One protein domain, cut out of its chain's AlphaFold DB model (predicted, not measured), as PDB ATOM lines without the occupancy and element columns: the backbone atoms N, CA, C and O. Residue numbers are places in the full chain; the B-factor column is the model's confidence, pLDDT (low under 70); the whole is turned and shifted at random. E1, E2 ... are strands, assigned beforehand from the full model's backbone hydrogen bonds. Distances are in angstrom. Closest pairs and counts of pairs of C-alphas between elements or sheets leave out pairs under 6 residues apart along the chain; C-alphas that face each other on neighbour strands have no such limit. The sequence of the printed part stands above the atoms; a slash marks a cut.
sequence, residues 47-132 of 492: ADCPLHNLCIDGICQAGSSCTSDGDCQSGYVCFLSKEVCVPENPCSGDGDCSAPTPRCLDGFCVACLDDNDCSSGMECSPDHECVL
ATOM      1  N   ALA A  47     181.058 160.173 187.222       73.75
ATOM      2  CA  ALA A  47     179.983 159.591 188.016       73.75
ATOM      3  C   ALA A  47     180.430 158.301 188.723       73.75
ATOM      4  O   ALA A  47     179.995 158.070 189.856       73.75
ATOM      5  N   ASP A  48     181.327 157.542 188.085       79.81
ATOM      6  CA  ASP A  48     181.860 156.262 188.563       79.81
ATOM      7  C   ASP A  48     182.867 156.437 189.708       79.81
ATOM      8  O   ASP A  48     183.165 155.483 190.423       79.81
ATOM      9  N   CYS A  49     183.366 157.661 189.911       78.94
ATOM     10  CA  CYS A  49     184.341 157.968 190.944       78.94
ATOM     11  C   CYS A  49     183.697 158.384 192.276       78.94
ATOM     12  O   CYS A  49     182.627 159.013 192.293       78.94
ATOM     13  N   PRO A  50     184.346 158.067 193.413       81.62
ATOM     14  CA  PRO A  50     183.938 158.570 194.719       81.62
ATOM     15  C   PRO A  50     184.016 160.106 194.784       81.62
ATOM     16  O   PRO A  50     184.575 160.759 193.902       81.62
ATOM     17  N   LEU A  51     183.408 160.696 195.818       80.62
ATOM     18  CA  LEU A  51     183.443 162.149 196.039       80.62
ATOM     19  C   LEU A  51     184.891 162.668 196.036       80.62
ATOM     20  O   LEU A  51     185.810 161.927 196.389       80.62
ATOM     21  N   HIS A  52     185.083 163.914 195.597       82.19
ATOM     22  CA  HIS A  52     186.393 164.571 195.460       82.19
ATOM     23  C   HIS A  52     187.350 163.955 194.417       82.19
ATOM     24  O   HIS A  52     188.509 164.355 194.353       82.19
ATOM     25  N   ASN A  53     186.900 163.012 193.577       83.44
ATOM     26  CA  ASN A  53     187.741 162.356 192.568       83.44
ATOM     27  C   ASN A  53     187.240 162.587 191.131       83.44
ATOM     28  O   ASN A  53     186.038 162.659 190.872       83.44
ATOM     29  N   LEU A  54     188.186 162.672 190.196       80.12
ATOM     30  CA  LEU A  54     187.986 162.852 188.759       80.12
ATOM     31  C   LEU A  54     188.364 161.575 188.011       80.12
ATOM     32  O   LEU A  54     189.272 160.862 188.424       80.12
ATOM     33  N   CYS A  55     187.695 161.304 186.893       78.50
ATOM     34  CA  CYS A  55     188.090 160.209 186.015       78.50
ATOM     35  C   CYS A  55     189.141 160.700 185.016       78.50
ATOM     36  O   CYS A  55     188.793 161.436 184.096       78.50
ATOM     37  N   ILE A  56     190.403 160.312 185.207       77.50
ATOM     38  CA  ILE A  56     191.534 160.708 184.358       77.50
ATOM     39  C   ILE A  56     192.210 159.430 183.857       77.50
ATOM     40  O   ILE A  56     192.573 158.563 184.654       77.50
ATOM     41  N   ASP A  57     192.320 159.284 182.535       75.44
ATOM     42  CA  ASP A  57     192.863 158.092 181.862       75.44
ATOM     43  C   ASP A  57     192.201 156.767 182.281       75.44
ATOM     44  O   ASP A  57     192.831 155.712 182.372       75.44
ATOM     45  N   GLY A  58     190.892 156.817 182.549       75.69
ATOM     46  CA  GLY A  58     190.101 155.653 182.951       75.69
ATOM     47  C   GLY A  58     190.313 155.217 184.402       75.69
ATOM     48  O   GLY A  58     189.866 154.135 184.783       75.69
ATOM     49  N   ILE A  59     190.975 156.038 185.224       81.88
ATOM     50  CA  ILE A  59     191.210 155.785 186.647       81.88
ATOM     51  C   ILE A  59     190.734 156.987 187.469       81.88
ATOM     52  O   ILE A  59     190.953 158.141 187.104       81.88
ATOM     53  N   CYS A  60     190.079 156.726 188.599       82.62
ATOM     54  CA  CYS A  60     189.699 157.769 189.540       82.62
ATOM     55  C   CYS A  60     190.937 158.322 190.248       82.62
ATOM     56  O   CYS A  60     191.598 157.607 191.002       82.62
ATOM     57  N   GLN A  61     191.230 159.596 190.017       82.75
ATOM     58  CA  GLN A  61     192.322 160.335 190.641       82.75
ATOM     59  C   GLN A  61     191.763 161.453 191.526       82.75
ATOM     60  O   GLN A  61     190.710 162.021 191.231       82.75
ATOM     61  N   ALA A  62     192.468 161.786 192.607       82.44
ATOM     62  CA  ALA A  62     192.047 162.838 193.529       82.44
ATOM     63  C   ALA A  62     192.069 164.209 192.838       82.44
ATOM     64  O   ALA A  62     193.107 164.641 192.339       82.44
ATOM     65  N   GLY A  63     190.920 164.886 192.811       77.88
ATOM     66  CA  GLY A  63     190.781 166.242 192.285       77.88
ATOM     67  C   GLY A  63     190.770 167.290 193.397       77.88
ATOM     68  O   GLY A  63     190.663 166.977 194.583       77.88
ATOM     69  N   SER A  64     190.857 168.564 193.015       83.00
ATOM     70  CA  SER A  64     190.759 169.677 193.963       83.00
ATOM     71  C   SER A  64     189.339 169.777 194.516       83.00
ATOM     72  O   SER A  64     188.397 170.002 193.757       83.00
ATOM     73  N   SER A  65     189.170 169.611 195.827       85.25
ATOM     74  CA  SER A  65     187.863 169.737 196.475       85.25
ATOM     75  C   SER A  65     187.375 171.186 196.473       85.25
ATOM     76  O   SER A  65     188.159 172.091 196.758       85.25
ATOM     77  N   CYS A  66     186.084 171.405 196.246       85.25
ATOM     78  CA  CYS A  66     185.461 172.725 196.226       85.25
ATOM     79  C   CYS A  66     184.060 172.695 196.839       85.25
ATOM     80  O   CYS A  66     183.370 171.675 196.826       85.25
ATOM     81  N   THR A  67     183.622 173.844 197.345       86.44
ATOM     82  CA  THR A  67     182.262 174.062 197.869       86.44
ATOM     83  C   THR A  67     181.513 175.168 197.124       86.44
ATOM     84  O   THR A  67     180.301 175.315 197.275       86.44
ATOM     85  N   SER A  68     182.227 175.937 196.303       85.56
ATOM     86  CA  SER A  68     181.712 176.943 195.378       85.56
ATOM     87  C   SER A  68     182.709 177.171 194.237       85.56
ATOM     88  O   SER A  68     183.878 176.810 194.360       85.56
ATOM     89  N   ASP A  69     182.278 177.804 193.142       81.62
ATOM     90  CA  ASP A  69     183.148 178.077 191.982       81.62
ATOM     91  C   ASP A  69     184.371 178.938 192.340       81.62
ATOM     92  O   ASP A  69     185.418 178.822 191.714       81.62
ATOM     93  N   GLY A  70     184.276 179.760 193.391       81.69
ATOM     94  CA  GLY A  70     185.385 180.592 193.866       81.69
ATOM     95  C   GLY A  70     186.527 179.819 194.535       81.69
ATOM     96  O   GLY A  70     187.587 180.400 194.756       81.69
ATOM     97  N   ASP A  71     186.324 178.536 194.848       84.62
ATOM     98  CA  ASP A  71     187.365 177.656 195.397       84.62
ATOM     99  C   ASP A  71     188.257 177.059 194.287       84.62
ATOM    100  O   ASP A  71     189.296 176.464 194.577       84.62
ATOM    101  N   CYS A  72     187.861 177.215 193.018       82.06
ATOM    102  CA  CYS A  72     188.543 176.657 191.857       82.06
ATOM    103  C   CYS A  72     189.411 177.709 191.142       82.06
ATOM    104  O   CYS A  72     189.103 178.900 191.122       82.06
ATOM    105  N   GLN A  73     190.531 177.271 190.556       79.75
ATOM    106  CA  GLN A  73     191.396 178.137 189.747       79.75
ATOM    107  C   GLN A  73     190.663 178.589 188.472       79.75
ATOM    108  O   GLN A  73     189.805 177.868 187.966       79.75
ATOM    109  N   SER A  74     191.016 179.759 187.927       70.38
ATOM    110  CA  SER A  74     190.453 180.278 186.671       70.38
ATOM    111  C   SER A  74     190.399 179.198 185.577       70.38
ATOM    112  O   SER A  74     191.427 178.593 185.271       70.38
ATOM    113  N   GLY A  75     189.210 178.967 185.004       67.81
ATOM    114  CA  GLY A  75     188.942 177.909 184.014       67.81
ATOM    115  C   GLY A  75     188.312 176.628 184.581       67.81
ATOM    116  O   GLY A  75     188.017 175.704 183.822       67.81
ATOM    117  N   TYR A  76     188.079 176.571 185.895       77.19
ATOM    118  CA  TYR A  76     187.439 175.450 186.582       77.19
ATOM    119  C   TYR A  76     186.225 175.927 187.386       77.19
ATOM    120  O   TYR A  76     186.277 176.957 188.052       77.19
ATOM    121  N   VAL A  77     185.156 175.135 187.372       81.38
ATOM    122  CA  VAL A  77     183.931 175.336 188.159       81.38
ATOM    123  C   VAL A  77     183.737 174.203 189.142       81.38
ATOM    124  O   VAL A  77     184.207 173.078 188.946       81.38
ATOM    125  N   CYS A  78     183.017 174.487 190.218       82.50
ATOM    126  CA  CYS A  78     182.783 173.490 191.232       82.50
ATOM    127  C   CYS A  78     181.626 172.577 190.835       82.50
ATOM    128  O   CYS A  78     180.462 172.987 190.805       82.50
ATOM    129  N   PHE A  79     181.911 171.295 190.595       81.25
ATOM    130  CA  PHE A  79     180.854 170.309 190.426       81.25
ATOM    131  C   PHE A  79     180.285 169.940 191.796       81.25
ATOM    132  O   PHE A  79     180.683 168.952 192.414       81.25
ATOM    133  N   LEU A  80     179.347 170.757 192.284       77.69
ATOM    134  CA  LEU A  80     178.785 170.687 193.641       77.69
ATOM    135  C   LEU A  80     178.218 169.310 194.022       77.69
ATOM    136  O   LEU A  80     178.165 168.965 195.196       77.69
ATOM    137  N   SER A  81     177.807 168.500 193.050       76.94
ATOM    138  CA  SER A  81     177.322 167.129 193.263       76.94
ATOM    139  C   SER A  81     178.427 166.124 193.616       76.94
ATOM    140  O   SER A  81     178.116 165.048 194.128       76.94
ATOM    141  N   LYS A  82     179.696 166.447 193.346       77.25
ATOM    142  CA  LYS A  82     180.877 165.649 193.724       77.25
ATOM    143  C   LYS A  82     181.904 166.435 194.550       77.25
ATOM    144  O   LYS A  82     182.922 165.856 194.925       77.25
ATOM    145  N   GLU A  83     181.623 167.712 194.825       86.38
ATOM    146  CA  GLU A  83     182.474 168.655 195.566       86.38
ATOM    147  C   GLU A  83     183.897 168.759 194.992       86.38
ATOM    148  O   GLU A  83     184.864 168.898 195.732       86.38
ATOM    149  N   VAL A  84     184.052 168.661 193.670       85.38
ATOM    150  CA  VAL A  84     185.361 168.663 192.997       85.38
ATOM    151  C   VAL A  84     185.387 169.682 191.861       85.38
ATOM    152  O   VAL A  84     184.397 169.837 191.141       85.38
ATOM    153  N   CYS A  85     186.505 170.390 191.710       84.38
ATOM    154  CA  CYS A  85     186.720 171.323 190.612       84.38
ATOM    155  C   CYS A  85     186.826 170.541 189.305       84.38
ATOM    156  O   CYS A  85     187.741 169.735 189.128       84.38
ATOM    157  N   VAL A  86     185.897 170.797 188.391       75.44
ATOM    158  CA  VAL A  86     185.930 170.288 187.019       75.44
ATOM    159  C   VAL A  86     186.205 171.455 186.074       75.44
ATOM    160  O   VAL A  86     185.825 172.584 186.388       75.44
ATOM    161  N   PRO A  87     186.861 171.231 184.930       69.88
ATOM    162  CA  PRO A  87     187.016 172.278 183.926       69.88
ATOM    163  C   PRO A  87     185.646 172.823 183.508       69.88
ATOM    164  O   PRO A  87     184.673 172.071 183.447       69.88
ATOM    165  N   GLU A  88     185.563 174.113 183.187       66.94
ATOM    166  CA  GLU A  88     184.315 174.740 182.717       66.94
ATOM    167  C   GLU A  88     183.763 174.112 181.431       66.94
ATOM    168  O   GLU A  88     182.560 174.195 181.172       66.94
ATOM    169  N   ASN A  89     184.620 173.455 180.645       65.19
ATOM    170  CA  ASN A  89     184.237 172.812 179.396       65.19
ATOM    171  C   ASN A  89     184.997 171.486 179.182       65.19
ATOM    172  O   ASN A  89     186.017 171.472 178.490       65.19
ATOM    173  N   PRO A  90     184.556 170.378 179.807       68.00
ATOM    174  CA  PRO A  90     185.171 169.075 179.595       68.00
ATOM    175  C   PRO A  90     184.841 168.571 178.187       68.00
ATOM    176  O   PRO A  90     183.672 168.524 177.804       68.00
ATOM    177  N   CYS A  91     185.855 168.160 177.432       75.75
ATOM    178  CA  CYS A  91     185.674 167.626 176.083       75.75
ATOM    179  C   CYS A  91     186.002 166.132 176.016       75.75
ATOM    180  O   CYS A  91     186.917 165.643 176.670       75.75
ATOM    181  N   SER A  92     185.245 165.391 175.212       74.38
ATOM    182  CA  SER A  92     185.530 163.996 174.848       74.38
ATOM    183  C   SER A  92     186.058 163.867 173.411       74.38
ATOM    184  O   SER A  92     186.614 162.836 173.034       74.38
ATOM    185  N   GLY A  93     185.926 164.940 172.627       78.38
ATOM    186  CA  GLY A  93     186.577 165.170 171.341       78.38
ATOM    187  C   GLY A  93     186.328 166.600 170.846       78.38
ATOM    188  O   GLY A  93     185.563 167.347 171.453       78.38
ATOM    189  N   ASP A  94     186.939 166.984 169.722       78.88
ATOM    190  CA  ASP A  94     186.869 168.350 169.159       78.88
ATOM    191  C   ASP A  94     185.440 168.885 168.958       78.88
ATOM    192  O   ASP A  94     185.206 170.088 168.997       78.88
ATOM    193  N   GLY A  95     184.458 168.002 168.747       78.69
ATOM    194  CA  GLY A  95     183.057 168.393 168.559       78.69
ATOM    195  C   GLY A  95     182.396 169.012 169.797       78.69
ATOM    196  O   GLY A  95     181.393 169.710 169.651       78.69
ATOM    197  N   ASP A  96     182.961 168.785 170.984       77.25
ATOM    198  CA  ASP A  96     182.495 169.370 172.249       77.25
ATOM    199  C   ASP A  96     183.062 170.789 172.462       77.25
ATOM    200  O   ASP A  96     182.613 171.543 173.326       77.25
ATOM    201  N   CYS A  97     184.038 171.177 171.640       77.06
ATOM    202  CA  CYS A  97     184.800 172.402 171.761       77.06
ATOM    203  C   CYS A  97     184.319 173.457 170.752       77.06
ATOM    204  O   CYS A  97     184.262 173.238 169.543       77.06
ATOM    205  N   SER A  98     183.953 174.640 171.252       82.44
ATOM    206  CA  SER A  98     183.547 175.785 170.427       82.44
ATOM    207  C   SER A  98     184.654 176.835 170.367       82.44
ATOM    208  O   SER A  98     185.473 176.943 171.277       82.44
ATOM    209  N   ALA A  99     184.664 177.648 169.307       76.50
ATOM    210  CA  ALA A  99     185.579 178.785 169.215       76.50
ATOM    211  C   ALA A  99     185.450 179.687 170.465       76.50
ATOM    212  O   ALA A  99     184.323 179.948 170.897       76.50
ATOM    213  N   PRO A 100     186.565 180.183 171.035       70.25
ATOM    214  CA  PRO A 100     187.909 180.264 170.447       70.25
ATOM    215  C   PRO A 100     188.836 179.050 170.667       70.25
ATOM    216  O   PRO A 100     189.949 179.071 170.157       70.25
ATOM    217  N   THR A 101     188.400 177.996 171.363       82.19
ATOM    218  CA  THR A 101     189.215 176.804 171.674       82.19
ATOM    219  C   THR A 101     188.579 175.544 171.078       82.19
ATOM    220  O   THR A 101     187.838 174.873 171.788       82.19
ATOM    221  N   PRO A 102     188.751 175.249 169.774       84.94
ATOM    222  CA  PRO A 102     187.995 174.211 169.068       84.94
ATOM    223  C   PRO A 102     188.606 172.799 169.140       84.94
ATOM    224  O   PRO A 102     188.070 171.886 168.514       84.94
ATOM    225  N   ARG A 103     189.735 172.608 169.831       86.38
ATOM    226  CA  ARG A 103     190.453 171.326 169.876       86.38
ATOM    227  C   ARG A 103     190.404 170.697 171.246       86.38
ATOM    228  O   ARG A 103     190.523 171.408 172.228       86.38
ATOM    229  N   CYS A 104     190.262 169.381 171.313       84.62
ATOM    230  CA  CYS A 104     190.249 168.653 172.571       84.62
ATOM    231  C   CYS A 104     191.604 167.989 172.837       84.62
ATOM    232  O   CYS A 104     192.036 167.131 172.068       84.62
ATOM    233  N   LEU A 105     192.245 168.357 173.946       82.69
ATOM    234  CA  LEU A 105     193.465 167.743 174.463       82.69
ATOM    235  C   LEU A 105     193.205 167.221 175.875       82.69
ATOM    236  O   LEU A 105     192.944 168.014 176.773       82.69
ATOM    237  N   ASP A 106     193.260 165.904 176.072       73.19
ATOM    238  CA  ASP A 106     193.186 165.256 177.393       73.19
ATOM    239  C   ASP A 106     192.042 165.759 178.301       73.19
ATOM    240  O   ASP A 106     192.190 165.911 179.513       73.19
ATOM    241  N   GLY A 107     190.872 166.029 177.711       71.75
ATOM    242  CA  GLY A 107     189.691 166.515 178.433       71.75
ATOM    243  C   GLY A 107     189.525 168.036 178.474       71.75
ATOM    244  O   GLY A 107     188.525 168.512 179.015       71.75
ATOM    245  N   PHE A 108     190.451 168.791 177.876       75.19
ATOM    246  CA  PHE A 108     190.466 170.253 177.830       75.19
ATOM    247  C   PHE A 108     190.294 170.790 176.412       75.19
ATOM    248  O   PHE A 108     190.968 170.350 175.481       75.19
ATOM    249  N   CYS A 109     189.439 171.799 176.252       81.75
ATOM    250  CA  CYS A 109     189.387 172.544 175.002       81.75
ATOM    251  C   CYS A 109     190.564 173.529 174.911       81.75
ATOM    252  O   CYS A 109     190.640 174.480 175.687       81.75
ATOM    253  N   VAL A 110     191.447 173.327 173.936       84.75
ATOM    254  CA  VAL A 110     192.588 174.182 173.592       84.75
ATOM    255  C   VAL A 110     192.390 174.847 172.224       84.75
ATOM    256  O   VAL A 110     191.490 174.481 171.459       84.75
ATOM    257  N   ALA A 111     193.192 175.869 171.911       84.38
ATOM    258  CA  ALA A 111     193.064 176.588 170.643       84.38
ATOM    259  C   ALA A 111     193.620 175.785 169.456       84.38
ATOM    260  O   ALA A 111     193.050 175.852 168.367       84.38
ATOM    261  N   CYS A 112     194.682 175.004 169.668       89.94
ATOM    262  CA  CYS A 112     195.343 174.212 168.630       89.94
ATOM    263  C   CYS A 112     196.093 172.993 169.196       89.94
ATOM    264  O   CYS A 112     196.519 172.986 170.349       89.94
ATOM    265  N   LEU A 113     196.271 171.963 168.369       88.00
ATOM    266  CA  LEU A 113     197.159 170.819 168.613       88.00
ATOM    267  C   LEU A 113     198.354 170.839 167.657       88.00
ATOM    268  O   LEU A 113     199.446 170.413 168.028       88.00
ATOM    269  N   ASP A 114     198.144 171.348 166.444       87.12
ATOM    270  CA  ASP A 114     199.186 171.627 165.463       87.12
ATOM    271  C   ASP A 114     198.891 172.906 164.661       87.12
ATOM    272  O   ASP A 114     197.823 173.513 164.771       87.12
ATOM    273  N   ASP A 115     199.855 173.339 163.849       81.75
ATOM    274  CA  ASP A 115     199.788 174.604 163.106       81.75
ATOM    275  C   ASP A 115     198.599 174.691 162.134       81.75
ATOM    276  O   ASP A 115     198.149 175.785 161.797       81.75
ATOM    277  N   ASN A 116     198.053 173.556 161.684       84.25
ATOM    278  CA  ASN A 116     196.907 173.538 160.770       84.25
ATOM    279  C   ASN A 116     195.585 173.854 161.479       84.25
ATOM    280  O   ASN A 116     194.587 174.138 160.811       84.25
ATOM    281  N   ASP A 117     195.566 173.801 162.810       84.69
ATOM    282  CA  ASP A 117     194.409 174.181 163.620       84.69
ATOM    283  C   ASP A 117     194.264 175.695 163.745       84.69
ATOM    284  O   ASP A 117     193.185 176.212 164.046       84.69
ATOM    285  N   CYS A 118     195.348 176.413 163.471       83.25
ATOM    286  CA  CYS A 118     195.381 177.853 163.500       83.25
ATOM    287  C   CYS A 118     194.962 178.453 162.152       83.25
ATOM    288  O   CYS A 118     195.152 177.887 161.074       83.25
ATOM    289  N   SER A 119     194.336 179.635 162.199       81.38
ATOM    290  CA  SER A 119     193.976 180.350 160.965       81.38
ATOM    291  C   SER A 119     195.232 180.693 160.160       81.38
ATOM    292  O   SER A 119     196.308 180.855 160.726       81.38
ATOM    293  N   SER A 120     195.097 180.818 158.835       71.56
ATOM    294  CA  SER A 120     196.228 180.959 157.908       71.56
ATOM    295  C   SER A 120     197.280 181.973 158.379       71.56
ATOM    296  O   SER A 120     196.982 183.168 158.456       71.56
ATOM    297  N   GLY A 121     198.503 181.492 158.624       67.00
ATOM    298  CA  GLY A 121     199.623 182.308 159.090       67.00
ATOM    299  C   GLY A 121     199.739 182.417 160.610       67.00
ATOM    300  O   GLY A 121     200.252 183.428 161.064       67.00
ATOM    301  N   MET A 122     199.256 181.431 161.371       79.25
ATOM    302  CA  MET A 122     199.495 181.223 162.807       79.25
ATOM    303  C   MET A 122     200.109 179.823 163.024       79.25
ATOM    304  O   MET A 122     199.726 178.896 162.318       79.25
ATOM    305  N   GLU A 123     201.066 179.684 163.941       84.19
ATOM    306  CA  GLU A 123     201.626 178.421 164.448       84.19
ATOM    307  C   GLU A 123     201.053 178.128 165.841       84.19
ATOM    308  O   GLU A 123     200.642 179.036 166.574       84.19
ATOM    309  N   CYS A 124     201.019 176.852 166.207       85.44
ATOM    310  CA  CYS A 124     200.565 176.425 167.517       85.44
ATOM    311  C   CYS A 124     201.706 176.521 168.537       85.44
ATOM    312  O   CYS A 124     202.740 175.863 168.398       85.44
ATOM    313  N   SER A 125     201.536 177.347 169.571       82.62
ATOM    314  CA  SER A 125     202.521 177.467 170.647       82.62
ATOM    315  C   SER A 125     202.571 176.191 171.507       82.62
ATOM    316  O   SER A 125     201.601 175.430 171.545       82.62
ATOM    317  N   PRO A 126     203.657 175.958 172.271       77.88
ATOM    318  CA  PRO A 126     203.705 174.878 173.261       77.88
ATOM    319  C   PRO A 126     202.615 174.962 174.342       77.88
ATOM    320  O   PRO A 126     202.312 173.952 174.967       77.88
ATOM    321  N   ASP A 127     202.027 176.146 174.549       78.88
ATOM    322  CA  ASP A 127     200.909 176.379 175.471       78.88
ATOM    323  C   ASP A 127     199.535 176.171 174.791       78.88
ATOM    324  O   ASP A 127     198.496 176.489 175.366       78.88
ATOM    325  N   HIS A 128     199.518 175.620 173.569       81.50
ATOM    326  CA  HIS A 128     198.326 175.328 172.767       81.50
ATOM    327  C   HIS A 128     197.475 176.557 172.403       81.50
ATOM    328  O   HIS A 128     196.248 176.473 172.258       81.50
ATOM    329  N   GLU A 129     198.147 177.697 172.204       83.12
ATOM    330  CA  GLU A 129     197.580 178.940 171.678       83.12
ATOM    331  C   GLU A 129     198.048 179.198 170.238       83.12
ATOM    332  O   GLU A 129     199.217 179.006 169.904       83.12
ATOM    333  N   CYS A 130     197.150 179.690 169.381       83.81
ATOM    334  CA  CYS A 130     197.514 180.110 168.028       83.81
ATOM    335  C   CYS A 130     198.218 181.466 168.046       83.81
ATOM    336  O   CYS A 130     197.593 182.491 168.331       83.81
ATOM    337  N   VAL A 131     199.500 181.479 167.688       81.00
ATOM    338  CA  VAL A 131     200.359 182.672 167.649       81.00
ATOM    339  C   VAL A 131     200.915 182.880 166.240       81.00
ATOM    340  O   VAL A 131     200.966 181.951 165.450       81.00
ATOM    341  N   LEU A 132     201.304 184.096 165.856       72.94
ATOM    342  CA  LEU A 132     201.876 184.341 164.521       72.94
ATOM    343  C   LEU A 132     203.271 183.677 164.384       72.94
ATOM    344  O   LEU A 132     204.092 183.853 165.282       72.94
TER     345      LEU A 132
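Overview. This is residues 47 to 132 of the 492 residues of an uncharacterized protein of Deltaproteobacteria bacterium (UniProt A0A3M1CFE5). With little regular structure, this elongated model sets two small strand hairpins, E1 with E2 and E3 with E4, at one end, hairpin E5 with E6 in the middle, and looped residues 111 to 132 at the other end. The 86 printed residues include six named strands, E1 to E6, in three antiparallel two-strand sheets, and no named helix: all strand, with 22 residues in named elements. It is loose, radius of gyration of the C-alphas 14.9 A, spanning 45 by 27 by 20 A.

Along the chain. E3 is residues 76 to 79, 9.2 A; E4, 84 to 87, 9.9 A. E1, 53 to 56, 9.2 A, begins at C-alpha (187.741, 162.356, 192.568); E2 is 59 to 62, 9.9 A. E5 is 103 to 105; E6, 108 to 110, ends at C-alpha (192.588, 174.182, 173.592).

Arrangement. Within hydrogen-bond range are N 77 and O 86 in hairpin E3 and E4, 2.8 A, N 54 and O 61 in hairpin E1 and E2, 2.8 A, and N 110 and O 103 in hairpin E5 and E6, 2.7 A. The closest C-alphas of E1 and E4 are Asn 53 and Val 84, 6.8 A; of E4 and E6, Pro 87 and Phe 108, 7.3 A.

Size, cuts and confidence. The printed part has no cut. Links E2 to E3 and E4 to E5 are long. Residues 75, 87 to 90 and 121 have pLDDT under 70.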